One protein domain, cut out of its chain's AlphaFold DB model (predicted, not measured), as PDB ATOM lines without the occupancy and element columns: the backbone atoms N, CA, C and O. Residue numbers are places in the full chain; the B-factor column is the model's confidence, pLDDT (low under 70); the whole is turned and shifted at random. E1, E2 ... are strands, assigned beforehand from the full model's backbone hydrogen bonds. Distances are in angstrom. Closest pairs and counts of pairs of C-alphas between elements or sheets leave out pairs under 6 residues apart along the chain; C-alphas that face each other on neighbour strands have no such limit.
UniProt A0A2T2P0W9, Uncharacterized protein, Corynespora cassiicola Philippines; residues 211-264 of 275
ATOM      1  N   VAL A 211     398.105 443.286 626.422       85.56
ATOM      2  CA  VAL A 211     398.057 442.112 627.298       85.56
ATOM      3  C   VAL A 211     398.066 442.591 628.743       85.56
ATOM      4  O   VAL A 211     398.829 443.484 629.110       85.56
ATOM      5  N   ARG A 212     397.189 441.996 629.554       87.75
ATOM      6  CA  ARG A 212     397.069 442.269 630.988       87.75
ATOM      7  C   ARG A 212     397.861 441.245 631.787       87.75
ATOM      8  O   ARG A 212     397.667 440.039 631.611       87.75
ATOM      9  N   TYR A 213     398.693 441.746 632.685       90.12
ATOM     10  CA  TYR A 213     399.440 440.967 633.660       90.12
ATOM     11  C   TYR A 213     399.018 441.345 635.081       90.12
ATOM     12  O   TYR A 213     398.486 442.432 635.297       90.12
ATOM     13  N   LYS A 214     399.260 440.456 636.041       92.06
ATOM     14  CA  LYS A 214     399.050 440.670 637.476       92.06
ATOM     15  C   LYS A 214     400.398 440.687 638.187       92.06
ATOM     16  O   LYS A 214     401.242 439.845 637.881       92.06
ATOM     17  N   CYS A 215     400.624 441.629 639.096       91.44
ATOM     18  CA  CYS A 215     401.873 441.663 639.851       91.44
ATOM     19  C   CYS A 215     401.959 440.522 640.882       91.44
ATOM     20  O   CYS A 215     400.957 440.130 641.468       91.44
ATOM     21  N   ALA A 216     403.166 439.978 641.063       86.75
ATOM     22  CA  ALA A 216     403.484 438.966 642.075       86.75
ATOM     23  C   ALA A 216     404.010 439.560 643.391       86.75
ATOM     24  O   ALA A 216     404.284 438.827 644.334       86.75
ATOM     25  N   GLY A 217     404.261 440.870 643.412       84.62
ATOM     26  CA  GLY A 217     404.886 441.539 644.542       84.62
ATOM     27  C   GLY A 217     403.978 441.583 645.760       84.62
ATOM     28  O   GLY A 217     402.757 441.504 645.644       84.62
ATOM     29  N   PHE A 218     404.585 441.798 646.916       79.25
ATOM     30  CA  PHE A 218     403.883 442.111 648.151       79.25
ATOM     31  C   PHE A 218     404.178 443.558 648.536       79.25
ATOM     32  O   PHE A 218     405.245 444.082 648.213       79.25
ATOM     33  N   ARG A 219     403.216 444.229 649.166       71.81
ATOM     34  CA  ARG A 219     403.429 445.550 649.757       71.81
ATOM     35  C   ARG A 219     403.780 445.364 651.223       71.81
ATOM     36  O   ARG A 219     403.045 444.713 651.957       71.81
ATOM     37  N   GLU A 220     404.881 445.979 651.626       65.19
ATOM     38  CA  GLU A 220     405.296 446.066 653.030       65.19
ATOM     39  C   GLU A 220     404.479 447.111 653.805       65.19
ATOM     40  O   GLU A 220     404.580 447.194 655.020       65.19
ATOM     41  N   ASP A 221     403.605 447.860 653.121       62.75
ATOM     42  CA  ASP A 221     402.680 448.829 653.727       62.75
ATOM     43  C   ASP A 221     401.549 448.175 654.548       62.75
ATOM     44  O   ASP A 221     400.594 448.847 654.942       62.75
ATOM     45  N   GLY A 222     401.610 446.859 654.762       56.75
ATOM     46  CA  GLY A 222     400.684 446.153 655.627       56.75
ATOM     47  C   GLY A 222     400.773 446.705 657.041       56.75
ATOM     48  O   GLY A 222     401.848 446.720 657.637       56.75
ATOM     49  N   LEU A 223     399.638 447.169 657.571       52.91
ATOM     50  CA  LEU A 223     399.504 447.501 658.985       52.91
ATOM     51  C   LEU A 223     400.069 446.338 659.803       52.91
ATOM     52  O   LEU A 223     399.595 445.208 659.695       52.91
ATOM     53  N   VAL A 224     401.111 446.622 660.580       56.34
ATOM     54  CA  VAL A 224     401.626 445.685 661.571       56.34
ATOM     55  C   VAL A 224     400.545 445.590 662.636       56.34
ATOM     56  O   VAL A 224     400.374 446.509 663.433       56.34
ATOM     57  N   ASP A 225     399.751 444.529 662.587       57.56
ATOM     58  CA  ASP A 225     398.847 444.210 663.678       57.56
ATOM     59  C   ASP A 225     399.721 443.584 664.774       57.56
ATOM     60  O   ASP A 225     400.318 442.524 664.560       57.56
ATOM     61  N   GLU A 226     399.883 444.277 665.907       63.41
ATOM     62  CA  GLU A 226     400.775 443.856 667.003       63.41
ATOM     63  C   GLU A 226     400.433 442.451 667.538       63.41
ATOM     64  O   GLU A 226     401.299 441.795 668.113       63.41
ATOM     65  N   GLU A 227     399.214 441.949 667.299       69.19
ATOM     66  CA  GLU A 227     398.794 440.595 667.683       69.19
ATOM     67  C   GLU A 227     399.003 439.519 666.601       69.19
ATOM     68  O   GLU A 227     399.121 438.346 666.951       69.19
ATOM     69  N   ASN A 228     399.087 439.871 665.310       60.84
ATOM     70  CA  ASN A 228     399.035 438.883 664.214       60.84
ATOM     71  C   ASN A 228     400.274 438.842 663.305       60.84
ATOM     72  O   ASN A 228     400.306 438.071 662.343       60.84
ATOM     73  N   GLY A 229     401.316 439.616 663.613       61.62
ATOM     74  CA  GLY A 229     402.513 439.679 662.776       61.62
ATOM     75  C   GLY A 229     402.273 440.429 661.461       61.62
ATOM     76  O   GLY A 229     401.175 440.893 661.163       61.62
ATOM     77  N   LEU A 230     403.346 440.615 660.688       60.56
ATOM     78  CA  LEU A 230     403.356 441.433 659.474       60.56
ATOM     79  C   LEU A 230     402.299 440.936 658.468       60.56
ATOM     80  O   LEU A 230     402.452 439.869 657.871       60.56
ATOM     81  N   LEU A 231     401.236 441.715 658.251       58.50
ATOM     82  CA  LEU A 231     400.230 441.422 657.230       58.50
ATOM     83  C   LEU A 231     400.821 441.713 655.850       58.50
ATOM     84  O   LEU A 231     400.701 442.811 655.313       58.50
ATOM     85  N   ILE A 232     401.475 440.715 655.263       64.75
ATOM     86  CA  ILE A 232     402.012 440.806 653.907       64.75
ATOM     87  C   ILE A 232     400.829 440.868 652.926       64.75
ATOM     88  O   ILE A 232     400.220 439.851 652.588       64.75
ATOM     89  N   GLN A 233     400.486 442.071 652.457       72.25
ATOM     90  CA  GLN A 233     399.402 442.259 651.494       72.25
ATOM     91  C   GLN A 233     399.925 442.077 650.064       72.25
ATOM     92  O   GLN A 233     400.872 442.739 649.637       72.25
ATOM     93  N   ALA A 234     399.294 441.190 649.296       77.88
ATOM     94  CA  ALA A 234     399.629 440.998 647.890       77.88
ATOM     95  C   ALA A 234     399.351 442.271 647.067       77.88
ATOM     96  O   ALA A 234     398.328 442.942 647.226       77.88
ATOM     97  N   CYS A 235     400.260 442.600 646.152       80.06
ATOM     98  CA  CYS A 235     400.080 443.665 645.175       80.06
ATOM     99  C   CYS A 235     399.237 443.129 644.011       80.06
ATOM    100  O   CYS A 235     399.754 442.691 642.988       80.06
ATOM    101  N   ASP A 236     397.915 443.168 644.158       80.56
ATOM    102  CA  ASP A 236     396.963 442.662 643.159       80.56
ATOM    103  C   ASP A 236     396.760 443.596 641.945       80.56
ATOM    104  O   ASP A 236     395.731 443.550 641.267       80.56
ATOM    105  N   GLU A 237     397.734 444.453 641.638       87.44
ATOM    106  CA  GLU A 237     397.598 445.449 640.579       87.44
ATOM    107  C   GLU A 237     397.773 444.851 639.176       87.44
ATOM    108  O   GLU A 237     398.626 443.990 638.922       87.44
ATOM    109  N   TYR A 238     396.952 445.340 638.242       88.06
ATOM    110  CA  TYR A 238     396.989 444.943 636.841       88.06
ATOM    111  C   TYR A 238     397.916 445.851 636.036       88.06
ATOM    112  O   TYR A 238     397.745 447.067 635.995       88.06
ATOM    113  N   VAL A 239     398.860 445.240 635.324       88.50
ATOM    114  CA  VAL A 239     399.783 445.934 634.423       88.50
ATOM    115  C   VAL A 239     399.373 445.662 632.981       88.50
ATOM    116  O   VAL A 239     399.347 444.515 632.528       88.50
ATOM    117  N   GLU A 240     399.047 446.723 632.246       86.31
ATOM    118  CA  GLU A 240     398.740 446.666 630.817       86.31
ATOM    119  C   GLU A 240     399.998 446.938 629.992       86.31
ATOM    120  O   GLU A 240     400.580 448.021 630.064       86.31
ATOM    121  N   VAL A 241     400.411 445.954 629.192       82.56
ATOM    122  CA  VAL A 241     401.580 446.059 628.311       82.56
ATOM    123  C   VAL A 241     401.116 445.962 626.863       82.56
ATOM    124  O   VAL A 241     400.459 444.998 626.462       82.56
ATOM    125  N   ALA A 242     401.451 446.975 626.064       80.06
ATOM    126  CA  ALA A 242     401.207 446.954 624.629       80.06
ATOM    127  C   ALA A 242     402.258 446.071 623.945       80.06
ATOM    128  O   ALA A 242     403.454 446.340 624.007       80.06
ATOM    129  N   VAL A 243     401.818 445.012 623.269       71.12
ATOM    130  CA  VAL A 243     402.726 444.114 622.548       71.12
ATOM    131  C   VAL A 243     403.154 444.786 621.242       71.12
ATOM    132  O   VAL A 243     402.311 445.143 620.418       71.12
ATOM    133  N   GLY A 244     404.466 444.950 621.048       64.62
ATOM    134  CA  GLY A 244     405.054 445.503 619.824       64.62
ATOM    135  C   GLY A 244     405.411 446.992 619.873       64.62
ATOM    136  O   GLY A 244     405.809 447.544 618.846       64.62
ATOM    137  N   SER A 245     405.309 447.661 621.028       62.06
ATOM    138  CA  SER A 245     405.987 448.949 621.204       62.06
ATOM    139  C   SER A 245     407.496 448.718 621.328       62.06
ATOM    140  O   SER A 245     407.941 447.910 622.136       62.06
ATOM    141  N   ARG A 246     408.290 449.443 620.527       59.47
ATOM    142  CA  ARG A 246     409.757 449.531 620.694       59.47
ATOM    143  C   ARG A 246     410.157 450.166 622.022       59.47
ATOM    144  O   ARG A 246     411.294 450.008 622.449       59.47
ATOM    145  N   ASP A 247     409.215 450.841 622.669       58.25
ATOM    146  CA  ASP A 247     409.314 451.201 624.070       58.25
ATOM    147  C   ASP A 247     409.281 449.896 624.871       58.25
ATOM    148  O   ASP A 247     408.215 449.397 625.238       58.25
ATOM    149  N   GLN A 248     410.463 449.321 625.103       57.75
ATOM    150  CA  GLN A 248     410.727 448.305 626.122       57.75
ATOM    151  C   GLN A 248     410.545 448.942 627.506       57.75
ATOM    152  O   GLN A 248     411.463 448.978 628.328       57.75
ATOM    153  N   SER A 249     409.373 449.532 627.754       60.72
ATOM    154  CA  SER A 249     409.001 450.067 629.052       60.72
ATOM    155  C   SER A 249     409.228 448.950 630.055       60.72
ATOM    156  O   SER A 249     408.627 447.882 629.917       60.72
ATOM    157  N   ALA A 250     410.163 449.178 630.977       70.31
ATOM    158  CA  ALA A 250     410.633 448.172 631.909       70.31
ATOM    159  C   ALA A 250     409.429 447.426 632.497       70.31
ATOM    160  O   ALA A 250     408.541 448.060 633.065       70.31
ATOM    161  N   LEU A 251     409.388 446.104 632.312       81.50
ATOM    162  CA  LEU A 251     408.333 445.226 632.817       81.50
ATOM    163  C   LEU A 251     408.331 445.296 634.346       81.50
ATOM    164  O   LEU A 251     409.049 444.555 635.012       81.50
ATOM    165  N   ARG A 252     407.600 446.264 634.896       87.19
ATOM    166  CA  ARG A 252     407.518 446.535 636.330       87.19
ATOM    167  C   ARG A 252     406.106 446.956 636.694       87.19
ATOM    168  O   ARG A 252     405.445 447.675 635.944       87.19
ATOM    169  N   CYS A 253     405.664 446.534 637.866       88.00
ATOM    170  CA  CYS A 253     404.476 447.079 638.495       88.00
ATOM    171  C   CYS A 253     404.733 448.532 638.907       88.00
ATOM    172  O   CYS A 253     405.785 448.845 639.463       88.00
ATOM    173  N   LYS A 254     403.776 449.425 638.633       87.00
ATOM    174  CA  LYS A 254     403.908 450.852 638.963       87.00
ATOM    175  C   LYS A 254     403.748 451.134 640.455       87.00
ATOM    176  O   LYS A 254     404.349 452.089 640.930       87.00
ATOM    177  N   ALA A 255     402.974 450.318 641.171       87.12
ATOM    178  CA  ALA A 255     402.717 450.532 642.590       87.12
ATOM    179  C   ALA A 255     403.852 450.040 643.491       87.12
ATOM    180  O   ALA A 255     404.310 450.793 644.341       87.12
ATOM    181  N   CYS A 256     404.321 448.805 643.303       86.25
ATOM    182  CA  CYS A 256     405.354 448.208 644.161       86.25
ATOM    183  C   CYS A 256     406.745 448.134 643.511       86.25
ATOM    184  O   CYS A 256     407.703 447.715 644.150       86.25
ATOM    185  N   GLY A 257     406.892 448.481 642.226       86.25
ATOM    186  CA  GLY A 257     408.179 448.421 641.518       86.25
ATOM    187  C   GLY A 257     408.674 447.008 641.169       86.25
ATOM    188  O   GLY A 257     409.673 446.876 640.451       86.25
ATOM    189  N   CYS A 258     407.983 445.954 641.618       87.75
ATOM    190  CA  CYS A 258     408.338 444.563 641.338       87.75
ATOM    191  C   CYS A 258     408.314 444.261 639.837       87.75
ATOM    192  O   CYS A 258     407.463 444.758 639.097       87.75
ATOM    193  N   ARG A 259     409.230 443.400 639.386       88.62
ATOM    194  CA  ARG A 259     409.378 443.031 637.963       88.62
ATOM    195  C   ARG A 259     408.754 441.686 637.598       88.62
ATOM    196  O   ARG A 259     408.780 441.291 636.439       88.62
ATOM    197  N   VAL A 260     408.201 440.988 638.585       88.81
ATOM    198  CA  VAL A 260     407.570 439.682 638.402       88.81
ATOM    199  C   VAL A 260     406.079 439.889 638.155       88.81
ATOM    200  O   VAL A 260     405.366 440.459 638.987       88.81
ATOM    201  N   LEU A 261     405.629 439.463 636.976       89.88
ATOM    202  CA  LEU A 261     404.278 439.664 636.468       89.88
ATOM    203  C   LEU A 261     403.728 438.337 635.920       89.88
ATOM    204  O   LEU A 261     404.340 437.728 635.046       89.88
ATOM    205  N   TYR A 262     402.553 437.913 636.380       90.88
ATOM    206  CA  TYR A 262     401.861 436.720 635.892       90.88
ATOM    207  C   TYR A 262     400.837 437.065 634.818       90.88
ATOM    208  O   TYR A 262     400.151 438.086 634.880       90.88
ATOM    209  N   LYS A 263     400.682 436.181 633.836       90.12
ATOM    210  CA  LYS A 263     399.631 436.313 632.829       90.12
ATOM    211  C   LYS A 263     398.311 435.801 633.393       90.12
ATOM    212  O   LYS A 263     398.249 434.710 633.956       90.12
ATOM    213  N   LEU A 264     397.239 436.565 633.204       88.88
ATOM    214  CA  LEU A 264     395.914 436.129 633.630       88.88
ATOM    215  C   LEU A 264     395.450 434.909 632.841       88.88
ATOM    216  O   LEU A 264     395.677 434.806 631.629       88.88
TER     217      LEU A 264
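This is residues 211 to 264 of the 275 residues of an uncharacterized protein of Corynespora cassiicola Philippines (UniProt A0A2T2P0W9). There is little regular structure: a small antiparallel sheet of three short strands, in order E2, E1, E3, from which residues 216 to 237 run out as a long narrow loop that folds back near Glu 227. A second long loop, residues 243 to 260, joins E2 to E3. The 54 printed residues, with three named strands and no named helix, are all strand in class, with 13 in named elements. The whole is loose, radius of gyration of the C-alphas 13.9 A, spanning 49 by 19 by 11 A.

Inner strand E1, residues 211 to 215, and edge strand E2, residues 238 to 242, form an antiparallel hairpin at 145 degrees, with N 213 and O 239 2.8 A apart. Edge strand E3, residues 261 to 263, is antiparallel to E1 at 132 degrees, with N 214 and O 262 2.8 A apart.

E1 begins at C-alpha 211 (398.057, 442.112, 627.298) and measures 13.1 A, as does E2; E3, 6.8 A, ends at C-alpha 263 (399.631, 436.313, 632.829).

The farthest C-alphas, Glu 227 and Arg 246, are 49.1 A apart. Both links are long, without a cut. Residues 220 to 232 and 244 to 249 have pLDDT under 70.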